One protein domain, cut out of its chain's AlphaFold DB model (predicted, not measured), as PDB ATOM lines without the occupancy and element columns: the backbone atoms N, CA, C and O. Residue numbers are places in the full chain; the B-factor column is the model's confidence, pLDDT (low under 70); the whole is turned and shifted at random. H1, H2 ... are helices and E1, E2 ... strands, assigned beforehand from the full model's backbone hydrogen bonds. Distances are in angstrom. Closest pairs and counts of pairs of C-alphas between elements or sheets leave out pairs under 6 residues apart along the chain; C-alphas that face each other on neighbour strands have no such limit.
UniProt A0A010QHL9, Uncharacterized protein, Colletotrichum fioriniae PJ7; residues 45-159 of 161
ATOM      1  N   LEU A  45     146.313 226.940 306.285       66.44
ATOM      2  CA  LEU A  45     145.171 226.640 307.150       66.44
ATOM      3  C   LEU A  45     144.086 225.925 306.341       66.44
ATOM      4  O   LEU A  45     143.667 226.416 305.290       66.44
ATOM      5  N   GLN A  46     143.580 224.805 306.863       75.19
ATOM      6  CA  GLN A  46     142.340 224.227 306.357       75.19
ATOM      7  C   GLN A  46     141.174 225.072 306.871       75.19
ATOM      8  O   GLN A  46     141.008 225.240 308.084       75.19
ATOM      9  N   VAL A  47     140.335 225.546 305.958       78.19
ATOM     10  CA  VAL A  47     139.128 226.320 306.256       78.19
ATOM     11  C   VAL A  47     137.893 225.478 305.949       78.19
ATOM     12  O   VAL A  47     137.854 224.745 304.961       78.19
ATOM     13  N   GLY A  48     136.897 225.541 306.830       85.31
ATOM     14  CA  GLY A  48     135.538 225.077 306.554       85.31
ATOM     15  C   GLY A  48     134.629 226.271 306.310       85.31
ATOM     16  O   GLY A  48     134.810 227.295 306.961       85.31
ATOM     17  N   CYS A  49     133.692 226.144 305.381       85.38
ATOM     18  CA  CYS A  49     132.799 227.206 304.952       85.38
ATOM     19  C   CYS A  49     131.377 226.669 304.821       85.38
ATOM     20  O   CYS A  49     131.069 225.972 303.853       85.38
ATOM     21  N   ASP A  50     130.487 227.071 305.725       92.38
ATOM     22  CA  ASP A  50     129.048 226.888 305.534       92.38
ATOM     23  C   ASP A  50     128.598 227.766 304.375       92.38
ATOM     24  O   ASP A  50     128.455 228.980 304.524       92.38
ATOM     25  N   THR A  51     128.405 227.148 303.214       90.38
ATOM     26  CA  THR A  51     128.230 227.833 301.935       90.38
ATOM     27  C   THR A  51     126.855 227.545 301.360       90.38
ATOM     28  O   THR A  51     126.392 226.403 301.390       90.38
ATOM     29  N   SER A  52     126.226 228.576 300.801       94.19
ATOM     30  CA  SER A  52     124.961 228.470 300.074       94.19
ATOM     31  C   SER A  52     125.124 229.027 298.659       94.19
ATOM     32  O   SER A  52     125.614 230.143 298.491       94.19
ATOM     33  N   VAL A  53     124.699 228.289 297.633       92.81
ATOM     34  CA  VAL A  53     124.804 228.697 296.219       92.81
ATOM     35  C   VAL A  53     123.588 228.269 295.407       92.81
ATOM     36  O   VAL A  53     122.977 227.246 295.692       92.81
ATOM     37  N   CYS A  54     123.254 229.027 294.371       94.06
ATOM     38  CA  CYS A  54     122.324 228.597 293.334       94.06
ATOM     39  C   CYS A  54     123.095 227.956 292.191       94.06
ATOM     40  O   CYS A  54     123.986 228.588 291.628       94.06
ATOM     41  N   ALA A  55     122.727 226.730 291.837       92.38
ATOM     42  CA  ALA A  55     123.388 225.980 290.777       92.38
ATOM     43  C   ALA A  55     122.424 225.018 290.080       92.38
ATOM     44  O   ALA A  55     121.337 224.732 290.588       92.38
ATOM     45  N   LYS A  56     122.806 224.530 288.901       91.56
ATOM     46  CA  LYS A  56     122.001 223.573 288.121       91.56
ATOM     47  C   LYS A  56     122.074 222.157 288.684       91.56
ATOM     48  O   LYS A  56     121.079 221.439 288.694       91.56
ATOM     49  N   ASP A  57     123.247 221.779 289.171       82.75
ATOM     50  CA  ASP A  57     123.575 220.449 289.671       82.75
ATOM     51  C   ASP A  57     124.702 220.544 290.729       82.75
ATOM     52  O   ASP A  57     125.264 221.627 290.933       82.75
ATOM     53  N   PRO A  58     125.045 219.449 291.436       79.06
ATOM     54  CA  PRO A  58     126.087 219.476 292.464       79.06
ATOM     55  C   PRO A  58     127.492 219.856 291.960       79.06
ATOM     56  O   PRO A  58     128.291 220.385 292.736       79.06
ATOM     57  N   VAL A  59     127.810 219.594 290.687       78.31
ATOM     58  CA  VAL A  59     129.118 219.923 290.093       78.31
ATOM     59  C   VAL A  59     129.198 221.425 289.831       78.31
ATOM     60  O   VAL A  59     130.169 222.075 290.219       78.31
ATOM     61  N   ASP A  60     128.142 222.000 289.256       79.81
ATOM     62  CA  ASP A  60     127.979 223.445 289.098       79.81
ATOM     63  C   ASP A  60     127.979 224.154 290.466       79.81
ATOM     64  O   ASP A  60     128.627 225.187 290.639       79.81
ATOM     65  N   ALA A  61     127.366 223.547 291.491       82.75
ATOM     66  CA  ALA A  61     127.387 224.069 292.858       82.75
ATOM     67  C   ALA A  61     128.811 224.166 293.417       82.75
ATOM     68  O   ALA A  61     129.166 225.181 294.020       82.75
ATOM     69  N   LEU A  62     129.647 223.145 293.191       79.00
ATOM     70  CA  LEU A  62     131.059 223.196 293.564       79.00
ATOM     71  C   LEU A  62     131.788 224.317 292.812       79.00
ATOM     72  O   LEU A  62     132.552 225.055 293.425       79.00
ATOM     73  N   ALA A  63     131.541 224.487 291.511       78.50
ATOM     74  CA  ALA A  63     132.183 225.537 290.723       78.50
ATOM     75  C   ALA A  63     131.811 226.950 291.211       78.50
ATOM     76  O   ALA A  63     132.693 227.796 291.367       78.50
ATOM     77  N   VAL A  64     130.529 227.213 291.488       83.38
ATOM     78  CA  VAL A  64     130.055 228.506 292.014       83.38
ATOM     79  C   VAL A  64     130.597 228.764 293.422       83.38
ATOM     80  O   VAL A  64     131.095 229.858 293.698       83.38
ATOM     81  N   ALA A  65     130.541 227.762 294.305       82.81
ATOM     82  CA  ALA A  65     131.033 227.870 295.676       82.81
ATOM     83  C   ALA A  65     132.545 228.122 295.710       82.81
ATOM     84  O   ALA A  65     132.997 229.064 296.359       82.81
ATOM     85  N   SER A  66     133.314 227.347 294.941       75.88
ATOM     86  CA  SER A  66     134.757 227.530 294.797       75.88
ATOM     87  C   SER A  66     135.084 228.901 294.223       75.88
ATOM     88  O   SER A  66     135.905 229.596 294.793       75.88
ATOM     89  N   LYS A  67     134.396 229.377 293.176       76.19
ATOM     90  CA  LYS A  67     134.613 230.747 292.671       76.19
ATOM     91  C   LYS A  67     134.392 231.801 293.757       76.19
ATOM     92  O   LYS A  67     135.216 232.700 293.893       76.19
ATOM     93  N   GLY A  68     133.321 231.688 294.544       74.06
ATOM     94  CA  GLY A  68     133.039 232.675 295.586       74.06
ATOM     95  C   GLY A  68     133.985 232.637 296.775       74.06
ATOM     96  O   GLY A  68     134.324 233.685 297.319       74.06
ATOM     97  N   VAL A  69     134.471 231.453 297.138       73.12
ATOM     98  CA  VAL A  69     135.382 231.284 298.270       73.12
ATOM     99  C   VAL A  69     136.847 231.491 297.859       73.12
ATOM    100  O   VAL A  69     137.585 232.164 298.575       73.12
ATOM    101  N   SER A  70     137.281 230.992 296.697       63.94
ATOM    102  CA  SER A  70     138.664 231.090 296.199       63.94
ATOM    103  C   SER A  70     139.100 232.517 295.886       63.94
ATOM    104  O   SER A  70     140.278 232.836 296.041       63.94
ATOM    105  N   LEU A  71     138.169 233.405 295.519       56.34
ATOM    106  CA  LEU A  71     138.460 234.836 295.363       56.34
ATOM    107  C   LEU A  71     138.991 235.481 296.652       56.34
ATOM    108  O   LEU A  71     139.645 236.519 296.586       56.34
ATOM    109  N   ILE A  72     138.706 234.882 297.812       57.41
ATOM    110  CA  ILE A  72     138.936 235.508 299.116       57.41
ATOM    111  C   ILE A  72     139.844 234.659 300.008       57.41
ATOM    112  O   ILE A  72     140.624 235.194 300.791       57.41
ATOM    113  N   LEU A  73     139.771 233.335 299.871       59.84
ATOM    114  CA  LEU A  73     140.604 232.391 300.603       59.84
ATOM    115  C   LEU A  73     141.773 231.857 299.791       59.84
ATOM    116  O   LEU A  73     142.650 231.279 300.415       59.84
ATOM    117  N   GLY A  74     141.827 232.041 298.466       53.62
ATOM    118  CA  GLY A  74     142.957 231.608 297.644       53.62
ATOM    119  C   GLY A  74     142.675 230.593 296.539       53.62
ATOM    120  O   GLY A  74     141.630 229.950 296.546       53.62
ATOM    121  N   PRO A  75     143.638 230.379 295.616       48.53
ATOM    122  CA  PRO A  75     143.478 229.540 294.429       48.53
ATOM    123  C   PRO A  75     143.650 228.040 294.712       48.53
ATOM    124  O   PRO A  75     143.962 227.284 293.796       48.53
ATOM    125  N   ASP A  76     143.546 227.610 295.966       55.22
ATOM    126  CA  ASP A  76     143.844 226.228 296.321       55.22
ATOM    127  C   ASP A  76     142.629 225.296 296.205       55.22
ATOM    128  O   ASP A  76     141.502 225.732 295.970       55.22
ATOM    129  N   CYS A  77     142.880 223.996 296.366       61.69
ATOM    130  CA  CYS A  77     141.908 222.919 296.310       61.69
ATOM    131  C   CYS A  77     140.707 223.186 297.228       61.69
ATOM    132  O   CYS A  77     140.861 223.427 298.433       61.69
ATOM    133  N   ALA A  78     139.512 223.086 296.646       70.94
ATOM    134  CA  ALA A  78     138.246 223.181 297.348       70.94
ATOM    135  C   ALA A  78     137.355 221.979 297.023       70.94
ATOM    136  O   ALA A  78     137.375 221.444 295.915       70.94
ATOM    137  N   GLY A  79     136.572 221.552 298.006       71.75
ATOM    138  CA  GLY A  79     135.722 220.375 297.887       71.75
ATOM    139  C   GLY A  79     134.670 220.335 298.979       71.75
ATOM    140  O   GLY A  79     134.847 220.908 300.051       71.75
ATOM    141  N   TRP A  80     133.557 219.666 298.713       78.00
ATOM    142  CA  TRP A  80     132.524 219.474 299.721       78.00
ATOM    143  C   TRP A  80     132.964 218.448 300.766       78.00
ATOM    144  O   TRP A  80     133.637 217.467 300.452       78.00
ATOM    145  N   ALA A  81     132.580 218.669 302.022       77.50
ATOM    146  CA  ALA A  81     132.650 217.627 303.035       77.50
ATOM    147  C   ALA A  81     131.705 216.465 302.681       77.50
ATOM    148  O   ALA A  81     130.730 216.638 301.947       77.50
ATOM    149  N   GLU A  82     131.967 215.286 303.240       77.31
ATOM    150  CA  GLU A  82     131.062 214.144 303.107       77.31
ATOM    151  C   GLU A  82     129.629 214.525 303.523       77.31
ATOM    152  O   GLU A  82     129.418 215.220 304.519       77.31
ATOM    153  N   GLY A  83     128.642 214.114 302.721       76.56
ATOM    154  CA  GLY A  83     127.237 214.487 302.912       76.56
ATOM    155  C   GLY A  83     126.871 215.908 302.455       76.56
ATOM    156  O   GLY A  83     125.731 216.326 302.643       76.56
ATOM    157  N   SER A  84     127.802 216.653 301.848       81.00
ATOM    158  CA  SER A  84     127.573 217.955 301.207       81.00
ATOM    159  C   SER A  84     127.885 217.903 299.698       81.00
ATOM    160  O   SER A  84     128.692 217.080 299.272       81.00
ATOM    161  N   PRO A  85     127.287 218.788 298.879       87.19
ATOM    162  CA  PRO A  85     126.230 219.725 299.228       87.19
ATOM    163  C   PRO A  85     124.862 219.026 299.201       87.19
ATOM    164  O   PRO A  85     124.670 218.006 298.545       87.19
ATOM    165  N   SER A  86     123.887 219.610 299.888       91.88
ATOM    166  CA  SER A  86     122.496 219.156 299.878       91.88
ATOM    167  C   SER A  86     121.604 220.182 299.187       91.88
ATOM    168  O   SER A  86     121.835 221.388 299.293       91.88
ATOM    169  N   VAL A  87     120.585 219.705 298.472       93.94
ATOM    170  CA  VAL A  87     119.567 220.575 297.870       93.94
ATOM    171  C   VAL A  87     118.594 221.028 298.952       93.94
ATOM    172  O   VAL A  87     117.988 220.202 299.638       93.94
ATOM    173  N   VAL A  88     118.390 222.336 299.067       93.25
ATOM    174  CA  VAL A  88     117.363 222.922 299.927       93.25
ATOM    175  C   VAL A  88     116.023 222.858 299.193       93.25
ATOM    176  O   VAL A  88     115.778 223.582 298.229       93.25
ATOM    177  N   GLN A  89     115.151 221.953 299.637       88.38
ATOM    178  CA  GLN A  89     113.845 221.729 299.018       88.38
ATOM    179  C   GLN A  89     112.888 222.902 299.271       88.38
ATOM    180  O   GLN A  89     112.819 223.433 300.377       88.38
ATOM    181  N   GLY A  90     112.112 223.275 298.250       80.19
ATOM    182  CA  GLY A  90     111.067 224.300 298.356       80.19
ATOM    183  C   GLY A  90     111.560 225.752 298.337       80.19
ATOM    184  O   GLY A  90     110.732 226.664 298.377       80.19
ATOM    185  N   ASP A  91     112.869 225.982 298.233       81.44
ATOM    186  CA  ASP A  91     113.434 227.322 298.102       81.44
ATOM    187  C   ASP A  91     113.236 227.879 296.679       81.44
ATOM    188  O   ASP A  91     113.466 227.193 295.682       81.44
ATOM    189  N   LYS A  92     112.788 229.138 296.588       83.38
ATOM    190  CA  LYS A  92     112.549 229.861 295.322       83.38
ATOM    191  C   LYS A  92     113.441 231.099 295.164       83.38
ATOM    192  O   LYS A  92     113.159 231.954 294.332       83.38
ATOM    193  N   SER A  93     114.491 231.227 295.975       86.62
ATOM    194  CA  SER A  93     115.433 232.359 295.944       86.62
ATOM    195  C   SER A  93     116.452 232.269 294.800       86.62
ATOM    196  O   SER A  93     117.212 233.217 294.548       86.62
ATOM    197  N   CYS A  94     116.481 231.125 294.116       91.19
ATOM    198  CA  CYS A  94     117.346 230.862 292.982       91.19
ATOM    199  C   CYS A  94     116.673 231.195 291.641       91.19
ATOM    200  O   CYS A  94     115.468 230.983 291.488       91.19
ATOM    201  N   PRO A  95     117.440 231.699 290.653       90.56
ATOM    202  CA  PRO A  95     116.946 231.902 289.297       90.56
ATOM    203  C   PRO A  95     116.345 230.630 288.688       90.56
ATOM    204  O   PRO A  95     116.716 229.508 289.045       90.56
ATOM    205  N   ALA A  96     115.453 230.806 287.712       89.75
ATOM    206  CA  ALA A  96     114.851 229.689 286.992       89.75
ATOM    207  C   ALA A  96     115.922 228.734 286.430       89.75
ATOM    208  O   ALA A  96     116.935 229.167 285.881       89.75
ATOM    209  N   GLY A  97     115.687 227.428 286.574       89.19
ATOM    210  CA  GLY A  97     116.630 226.391 286.143       89.19
ATOM    211  C   GLY A  97     117.791 226.132 287.109       89.19
ATOM    212  O   GLY A  97     118.688 225.371 286.762       89.19
ATOM    213  N   THR A  98     117.781 226.730 288.304       92.94
ATOM    214  CA  THR A  98     118.758 226.459 289.369       92.94
ATOM    215  C   THR A  98     118.064 226.134 290.690       92.94
ATOM    216  O   THR A  98     116.910 226.503 290.910       92.94
ATOM    217  N   GLN A  99     118.766 225.420 291.565       94.75
ATOM    218  CA  GLN A  99     118.322 225.048 292.904       94.75
ATOM    219  C   GLN A  99     119.299 225.593 293.939       94.75
ATOM    220  O   GLN A  99     120.478 225.800 293.641       94.75
ATOM    221  N   LEU A 100     118.812 225.816 295.158       95.38
ATOM    222  CA  LEU A 100     119.664 226.212 296.268       95.38
ATOM    223  C   LEU A 100     120.394 224.981 296.812       95.38
ATOM    224  O   LEU A 100     119.767 224.045 297.305       95.38
ATOM    225  N   TYR A 101     121.717 225.007 296.748       94.38
ATOM    226  CA  TYR A 101     122.612 224.033 297.356       94.38
ATOM    227  C   TYR A 101     123.240 224.630 298.607       94.38
ATOM    228  O   TYR A 101     123.719 225.765 298.585       94.38
ATOM    229  N   ARG A 102     123.269 223.855 299.690       94.81
ATOM    230  CA  ARG A 102     123.927 224.229 300.943       94.81
ATOM    231  C   ARG A 102     124.816 223.105 301.440       94.81
ATOM    232  O   ARG A 102     124.421 221.938 301.414       94.81
ATOM    233  N   GLY A 103     125.998 223.452 301.922       90.19
ATOM    234  CA  GLY A 103     126.920 222.463 302.457       90.19
ATOM    235  C   GLY A 103     128.161 223.072 303.077       90.19
ATOM    236  O   GLY A 103     128.386 224.280 303.008       90.19
ATOM    237  N   ASP A 104     128.969 222.200 303.662       86.31
ATOM    238  CA  ASP A 104     130.250 222.565 304.247       86.31
ATOM    239  C   ASP A 104     131.358 222.405 303.194       86.31
ATOM    240  O   ASP A 104     131.769 221.286 302.862       86.31
ATOM    241  N   LEU A 105     131.804 223.526 302.627       83.88
ATOM    242  CA  LEU A 105     132.905 223.585 301.670       83.88
ATOM    243  C   LEU A 105     134.237 223.647 302.424       83.88
ATOM    244  O   LEU A 105     134.433 224.445 303.337       83.88
ATOM    245  N   ARG A 106     135.185 222.811 302.027       80.06
ATOM    246  CA  ARG A 106     136.537 222.745 302.573       80.06
ATOM    247  C   ARG A 106     137.508 223.413 301.617       80.06
ATOM    248  O   ARG A 106     137.431 223.174 300.419       80.06
ATOM    249  N   VAL A 107     138.444 224.182 302.164       76.38
ATOM    250  CA  VAL A 107     139.592 224.750 301.444       76.38
ATOM    251  C   VAL A 107     140.857 224.319 302.171       76.38
ATOM    252  O   VAL A 107     140.928 224.468 303.392       76.38
ATOM    253  N   TRP A 108     141.836 223.754 301.465       67.06
ATOM    254  CA  TRP A 108     143.002 223.122 302.103       67.06
ATOM    255  C   TRP A 108     144.235 224.030 302.253       67.06
ATOM    256  O   TRP A 108     145.032 223.788 303.158       67.06
ATOM    257  N   ARG A 109     144.364 225.119 301.485       62.06
ATOM    258  CA  ARG A 109     145.400 226.152 301.675       62.06
ATOM    259  C   ARG A 109     144.818 227.555 301.570       62.06
ATOM    260  O   ARG A 109     144.981 228.252 300.566       62.06
ATOM    261  N   ALA A 110     144.165 227.991 302.642       63.94
ATOM    262  CA  ALA A 110     143.845 229.403 302.789       63.94
ATOM    263  C   ALA A 110     145.095 230.213 303.177       63.94
ATOM    264  O   ALA A 110     145.929 229.728 303.939       63.94
ATOM    265  N   TRP A 111     145.206 231.457 302.697       54.78
ATOM    266  CA  TRP A 111     146.398 232.320 302.851       54.78
ATOM    267  C   TRP A 111     146.559 232.871 304.278       54.78
ATOM    268  O   TRP A 111     147.458 233.665 304.539       54.78
ATOM    269  N   ASN A 112     145.650 232.525 305.195       54.16
ATOM    270  CA  ASN A 112     145.512 233.234 306.455       54.16
ATOM    271  C   ASN A 112     146.218 232.534 307.623       54.16
ATOM    272  O   ASN A 112     145.810 231.456 308.051       54.16
ATOM    273  N   ASN A 113     147.215 233.219 308.187       48.88
ATOM    274  CA  ASN A 113     148.043 232.770 309.308       48.88
ATOM    275  C   ASN A 113     147.457 233.136 310.698       48.88
ATOM    276  O   ASN A 113     148.169 233.168 311.696       48.88
ATOM    277  N   VAL A 114     146.150 233.429 310.816       49.44
ATOM    278  CA  VAL A 114     145.493 233.587 312.143       49.44
ATOM    279  C   VAL A 114     145.196 232.254 312.852       49.44
ATOM    280  O   VAL A 114     144.541 232.229 313.902       49.44
ATOM    281  N   GLY A 115     145.679 231.136 312.306       55.28
ATOM    282  CA  GLY A 115     145.431 229.797 312.832       55.28
ATOM    283  C   GLY A 115     143.933 229.492 312.959       55.28
ATOM    284  O   GLY A 115     143.079 230.054 312.268       55.28
ATOM    285  N   LYS A 116     143.572 228.628 313.908       61.19
ATOM    286  CA  LYS A 116     142.180 228.180 314.133       61.19
ATOM    287  C   LYS A 116     141.199 229.278 314.584       61.19
ATOM    288  O   LYS A 116     140.014 229.001 314.716       61.19
ATOM    289  N   LYS A 117     141.661 230.506 314.852       65.00
ATOM    290  CA  LYS A 117     140.816 231.627 315.313       65.00
ATOM    291  C   LYS A 117     140.225 232.456 314.169       65.00
ATOM    292  O   LYS A 117     139.543 233.444 314.416       65.00
ATOM    293  N   PHE A 118     140.485 232.070 312.924       69.12
ATOM    294  CA  PHE A 118     139.891 232.707 311.759       69.12
ATOM    295  C   PHE A 118     138.371 232.498 311.717       69.12
ATOM    296  O   PHE A 118     137.899 231.367 311.819       69.12
ATOM    297  N   THR A 119     137.604 233.569 311.518       76.62
ATOM    298  CA  THR A 119     136.192 233.516 311.120       76.62
ATOM    299  C   THR A 119     135.900 234.684 310.188       76.62
ATOM    300  O   THR A 119     136.338 235.803 310.448       76.62
ATOM    301  N   THR A 120     135.185 234.436 309.095       73.50
ATOM    302  CA  THR A 120     134.768 235.469 308.141       73.50
ATOM    303  C   THR A 120     133.404 235.132 307.551       73.50
ATOM    304  O   THR A 120     133.058 233.959 307.417       73.50
ATOM    305  N   THR A 121     132.643 236.150 307.169       77.25
ATOM    306  CA  THR A 121     131.363 235.990 306.475       77.25
ATOM    307  C   THR A 121     131.441 236.680 305.124       77.25
ATOM    308  O   THR A 121     131.810 237.850 305.026       77.25
ATOM    309  N   PHE A 122     131.071 235.952 304.079       74.50
ATOM    310  CA  PHE A 122     130.987 236.443 302.716       74.50
ATOM    311  C   PHE A 122     129.551 236.795 302.373       74.50
ATOM    312  O   PHE A 122     128.626 236.006 302.583       74.50
ATOM    313  N   VAL A 123     129.387 238.008 301.853       76.75
ATOM    314  CA  VAL A 123     128.092 238.553 301.451       76.75
ATOM    315  C   VAL A 123     127.563 237.838 300.203       76.75
ATOM    316  O   VAL A 123     128.356 237.350 299.398       76.75
ATOM    317  N   PRO A 124     126.234 237.757 300.030       79.56
ATOM    318  CA  PRO A 124     125.639 237.156 298.846       79.56
ATOM    319  C   PRO A 124     125.831 238.019 297.589       79.56
ATOM    320  O   PRO A 124     125.831 239.246 297.654       79.56
ATOM    321  N   TRP A 125     125.890 237.369 296.430       78.31
ATOM    322  CA  TRP A 125     125.729 237.941 295.090       78.31
ATOM    323  C   TRP A 125     125.041 236.920 294.162       78.31
ATOM    324  O   TRP A 125     124.647 235.849 294.617       78.31
ATOM    325  N   GLU A 126     124.863 237.251 292.876       80.94
ATOM    326  CA  GLU A 126     124.072 236.512 291.866       80.94
ATOM    327  C   GLU A 126     123.776 235.030 292.192       80.94
ATOM    328  O   GLU A 126     122.677 234.692 292.646       80.94
ATOM    329  N   GLN A 127     124.769 234.158 291.976       85.06
ATOM    330  CA  GLN A 127     124.680 232.713 292.196       85.06
ATOM    331  C   GLN A 127     125.257 232.273 293.551       85.06
ATOM    332  O   GLN A 127     125.007 231.155 293.989       85.06
ATOM    333  N   PHE A 128     125.988 233.134 294.255       86.44
ATOM    334  CA  PHE A 128     126.592 232.817 295.546       86.44
ATOM    335  C   PHE A 128     125.767 233.438 296.671       86.44
ATOM    336  O   PHE A 128     125.800 234.642 296.884       86.44
ATOM    337  N   LYS A 129     125.024 232.640 297.435       89.81
ATOM    338  CA  LYS A 129     124.139 233.141 298.503       89.81
ATOM    339  C   LYS A 129     124.865 233.423 299.822       89.81
ATOM    340  O   LYS A 129     124.217 233.725 300.820       89.81
ATOM    341  N   GLY A 130     126.193 233.384 299.806       86.75
ATOM    342  CA  GLY A 130     127.050 233.691 300.941       86.75
ATOM    343  C   GLY A 130     127.737 232.453 301.505       86.75
ATOM    344  O   GLY A 130     127.353 231.311 301.229       86.75
ATOM    345  N   ALA A 131     128.741 232.700 302.339       86.38
ATOM    346  CA  ALA A 131     129.327 231.662 303.172       86.38
ATOM    347  C   ALA A 131     129.811 232.225 304.506       86.38
ATOM    348  O   ALA A 131     130.231 233.375 304.585       86.38
ATOM    349  N   THR A 132     129.780 231.410 305.554       87.38
ATOM    350  CA  THR A 132     130.494 231.702 306.803       87.38
ATOM    351  C   THR A 132     131.623 230.704 306.931       87.38
ATOM    352  O   THR A 132     131.382 229.504 306.931       87.38
ATOM    353  N   CYS A 133     132.850 231.201 307.000       83.62
ATOM    354  CA  CYS A 133     134.054 230.393 306.977       83.62
ATOM    355  C   CYS A 133     134.826 230.515 308.280       83.62
ATOM    356  O   CYS A 133     134.887 231.595 308.866       83.62
ATOM    357  N   TRP A 134     135.464 229.429 308.705       81.62
ATOM    358  CA  TRP A 134     136.277 229.385 309.912       81.62
ATOM    359  C   TRP A 134     137.506 228.494 309.758       81.62
ATOM    360  O   TRP A 134     137.511 227.495 309.029       81.62
ATOM    361  N   GLY A 135     138.564 228.855 310.479       79.00
ATOM    362  CA  GLY A 135     139.771 228.045 310.572       79.00
ATOM    363  C   GLY A 135     139.483 226.718 311.265       79.00
ATOM    364  O   GLY A 135     138.845 226.685 312.315       79.00
ATOM    365  N   ARG A 136     139.958 225.607 310.697       76.19
ATOM    366  CA  ARG A 136     139.780 224.271 311.286       76.19
ATOM    367  C   ARG A 136     141.058 223.731 311.890       76.19
ATOM    368  O   ARG A 136     141.106 223.398 313.075       76.19
ATOM    369  N   LYS A 137     142.096 223.619 311.072       72.38
ATOM    370  CA  LYS A 137     143.390 223.103 311.505       72.38
ATOM    371  C   LYS A 137     144.506 223.684 310.671       72.38
ATOM    372  O   LYS A 137     144.339 223.866 309.466       72.38
ATOM    373  N   ASP A 138     145.630 223.911 311.331       67.88
ATOM    374  CA  ASP A 138     146.869 224.233 310.650       67.88
ATOM    375  C   ASP A 138     147.263 223.013 309.815       67.88
ATOM    376  O   ASP A 138     147.188 221.859 310.258       67.88
ATOM    377  N   VAL A 139     147.585 223.274 308.562       59.69
ATOM    378  CA  VAL A 139     148.066 222.292 307.608       59.69
ATOM    379  C   VAL A 139     149.576 222.381 307.650       59.69
ATOM    380  O   VAL A 139     150.188 223.258 307.051       59.69
ATOM    381  N   THR A 140     150.176 221.461 308.396       55.06
ATOM    382  CA  THR A 140     151.622 221.272 308.389       55.06
ATOM    383  C   THR A 140     151.969 220.278 307.292       55.06
ATOM    384  O   THR A 140     151.801 219.071 307.470       55.06
ATOM    385  N   CYS A 141     152.482 220.760 306.164       48.84
ATOM    386  CA  CYS A 141     153.217 219.886 305.254       48.84
ATOM    387  C   CYS A 141     154.588 219.627 305.899       48.84
ATOM    388  O   CYS A 141     155.368 220.551 306.123       48.84
ATOM    389  N   VAL A 142     154.819 218.389 306.338       42.25
ATOM    390  CA  VAL A 142     155.914 218.000 307.243       42.25
ATOM    391  C   VAL A 142     157.292 218.421 306.704       42.25
ATOM    392  O   VAL A 142     157.587 218.239 305.525       42.25
ATOM    393  N   LYS A 143     158.167 218.928 307.593       39.97
ATOM    394  CA  LYS A 143     159.605 219.154 307.345       39.97
ATOM    395  C   LYS A 143     160.270 217.861 306.852       39.97
ATOM    396  O   LYS A 143     160.552 216.960 307.636       39.97
ATOM    397  N   GLY A 144     160.526 217.791 305.553       45.97
ATOM    398  CA  GLY A 144     161.083 216.645 304.832       45.97
ATOM    399  C   GLY A 144     160.979 216.904 303.326       45.97
ATOM    400  O   GLY A 144     160.412 217.933 302.958       45.97
ATOM    401  N   PRO A 145     161.551 216.056 302.446       45.97
ATOM    402  CA  PRO A 145     161.643 216.339 301.012       45.97
ATOM    403  C   PRO A 145     160.275 216.759 300.480       45.97
ATOM    404  O   PRO A 145     159.326 215.995 300.615       45.97
ATOM    405  N   LYS A 146     160.212 218.004 299.976       47.72
ATOM    406  CA  LYS A 146     159.031 218.755 299.522       47.72
ATOM    407  C   LYS A 146     157.832 217.829 299.300       47.72
ATOM    408  O   LYS A 146     157.782 217.135 298.292       47.72
ATOM    409  N   GLN A 147     156.909 217.770 300.253       44.88
ATOM    410  CA  GLN A 147     155.637 217.080 300.065       44.88
ATOM    411  C   GLN A 147     154.578 218.126 299.727       44.88
ATOM    412  O   GLN A 147     154.457 219.136 300.419       44.88
ATOM    413  N   VAL A 148     153.845 217.905 298.640       45.31
ATOM    414  CA  VAL A 148     152.669 218.681 298.254       45.31
ATOM    415  C   VAL A 148     151.411 217.979 298.755       45.31
ATOM    416  O   VAL A 148     151.362 216.752 298.754       45.31
ATOM    417  N   PRO A 149     150.369 218.708 299.174       43.16
ATOM    418  CA  PRO A 149     149.056 218.110 299.356       43.16
ATOM    419  C   PRO A 149     148.608 217.487 298.033       43.16
ATOM    420  O   PRO A 149     148.559 218.169 297.011       43.16
ATOM    421  N   ASP A 150     148.302 216.198 298.051       42.31
ATOM    422  CA  ASP A 150     147.651 215.515 296.950       42.31
ATOM    423  C   ASP A 150     146.228 216.086 296.812       42.31
ATOM    424  O   ASP A 150     145.422 215.970 297.749       42.31
ATOM    425  N   PRO A 151     145.899 216.707 295.665       36.81
ATOM    426  CA  PRO A 151     144.601 217.331 295.443       36.81
ATOM    427  C   PRO A 151     143.444 216.319 295.441       36.81
ATOM    428  O   PRO A 151     142.291 216.717 295.588       36.81
ATOM    429  N   ASN A 152     143.721 215.020 295.297       37.72
ATOM    430  CA  ASN A 152     142.722 213.952 295.247       37.72
ATOM    431  C   ASN A 152     142.363 213.410 296.635       37.72
ATOM    432  O   ASN A 152     141.223 213.020 296.876       37.72
ATOM    433  N   THR A 153     143.336 213.365 297.548       42.59
ATOM    434  CA  THR A 153     143.184 212.718 298.863       42.59
ATOM    435  C   THR A 153     143.187 213.709 300.025       42.59
ATOM    436  O   THR A 153     142.770 213.366 301.132       42.59
ATOM    437  N   GLY A 154     143.657 214.941 299.807       37.94
ATOM    438  CA  GLY A 154     143.857 215.927 300.871       37.94
ATOM    439  C   GLY A 154     144.958 215.536 301.868       37.94
ATOM    440  O   GLY A 154     145.041 216.134 302.945       37.94
ATOM    441  N   LEU A 155     145.777 214.529 301.531       41.19
ATOM    442  CA  LEU A 155     146.939 214.063 302.291       41.19
ATOM    443  C   LEU A 155     148.227 214.601 301.657       41.19
ATOM    444  O   LEU A 155     148.271 214.865 300.464       41.19
ATOM    445  N   CYS A 156     149.295 214.773 302.433       46.66
ATOM    446  CA  CYS A 156     150.592 215.184 301.885       46.66
ATOM    447  C   CYS A 156     151.257 214.014 301.134       46.66
ATOM    448  O   CYS A 156     151.421 212.936 301.704       46.66
ATOM    449  N   GLY A 157     151.655 214.236 299.880       46.56
ATOM    450  CA  GLY A 157     152.406 213.313 299.025       46.56
ATOM    451  C   GLY A 157     153.667 213.973 298.439       46.56
ATOM    452  O   GLY A 157     153.830 215.182 298.543       46.56
ATOM    453  N   PRO A 158     154.622 213.223 297.869       45.03
ATOM    454  CA  PRO A 158     155.889 213.780 297.382       45.03
ATOM    455  C   PRO A 158     155.722 214.749 296.192       45.03
ATOM    456  O   PRO A 158     154.956 214.487 295.271       45.03
ATOM    457  N   TRP A 159     156.484 215.854 296.183       35.66
ATOM    458  CA  TRP A 159     156.591 216.826 295.080       35.66
ATOM    459  C   TRP A 159     157.432 216.243 293.939       35.66
ATOM    460  O   TRP A 159     158.549 216.689 293.687       35.66
TER     461      TRP A 159
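Overview. This is residues 45 to 159 of the 161 residues of an uncharacterized protein of Colletotrichum fioriniae PJ7 (UniProt A0A010QHL9). A twisted sheet of five antiparallel strands curls round the single helix H1, which covers one face, while the small hairpin of E6 and E7 sits off one end of the long axis. The printed part has 115 residues with one named helix and seven named strands, in the order E1 H1 E2 E3 E4 E5 E6 E7; the class is mixed. The large sheet runs E2 E3 E1 E5 E4. The whole is compact, with a radius of gyration of the C-alphas of 15.0 A, and elongated, spanning 51 by 26 by 21 A.

Arrangement. Begin with inner strand E1, residues 45 to 55; its neighbours are E3, residues 99 to 110, with N 49 and O 105 at 2.8 A, and E5, residues 128 to 139, with N 50 and O 132 at 2.9 A. Edge strand E2, residues 78 to 80, forms a hairpin with E3, N 106 and O 79 at 2.8 A. Edge strand E4, residues 119 to 122, forms one with E5, N 120 and O 133 at 2.9 A. H1, residues 58 to 73, is on one face, giving two layers, sheet and helix; its closest C-alphas to E1 are Ala 61 and Ala 55, 4.9 A. In H1, 11 of 12 O i to N i+4 pairs are within hydrogen-bond range. E1, H1 and E2 make a split strand-helix-strand unit, E3 between its strands, its crossover right-handed. Hairpin E6, residues 147 to 149, and E7, residues 156 to 158, has N 148 and O 157 at 2.7 A.

Along the chain. Find C-alpha 45 at (145.171, 226.640, 307.150); E1 runs 27.3 A from there. E3 spans 27.7 A, E5 26.8 A and H1 21.1 A. E7 ends at C-alpha 158, (155.889, 213.780, 297.382).

Size, cuts and confidence. The printed part has no cut. The C-alphas farthest apart, Gly 90 and Pro 145, are 51.3 A apart. The link E2 to E3 is long. Look for pLDDT under 70 at residue 45 and residues 70 to 77, 108 to 118 and 138 to 159.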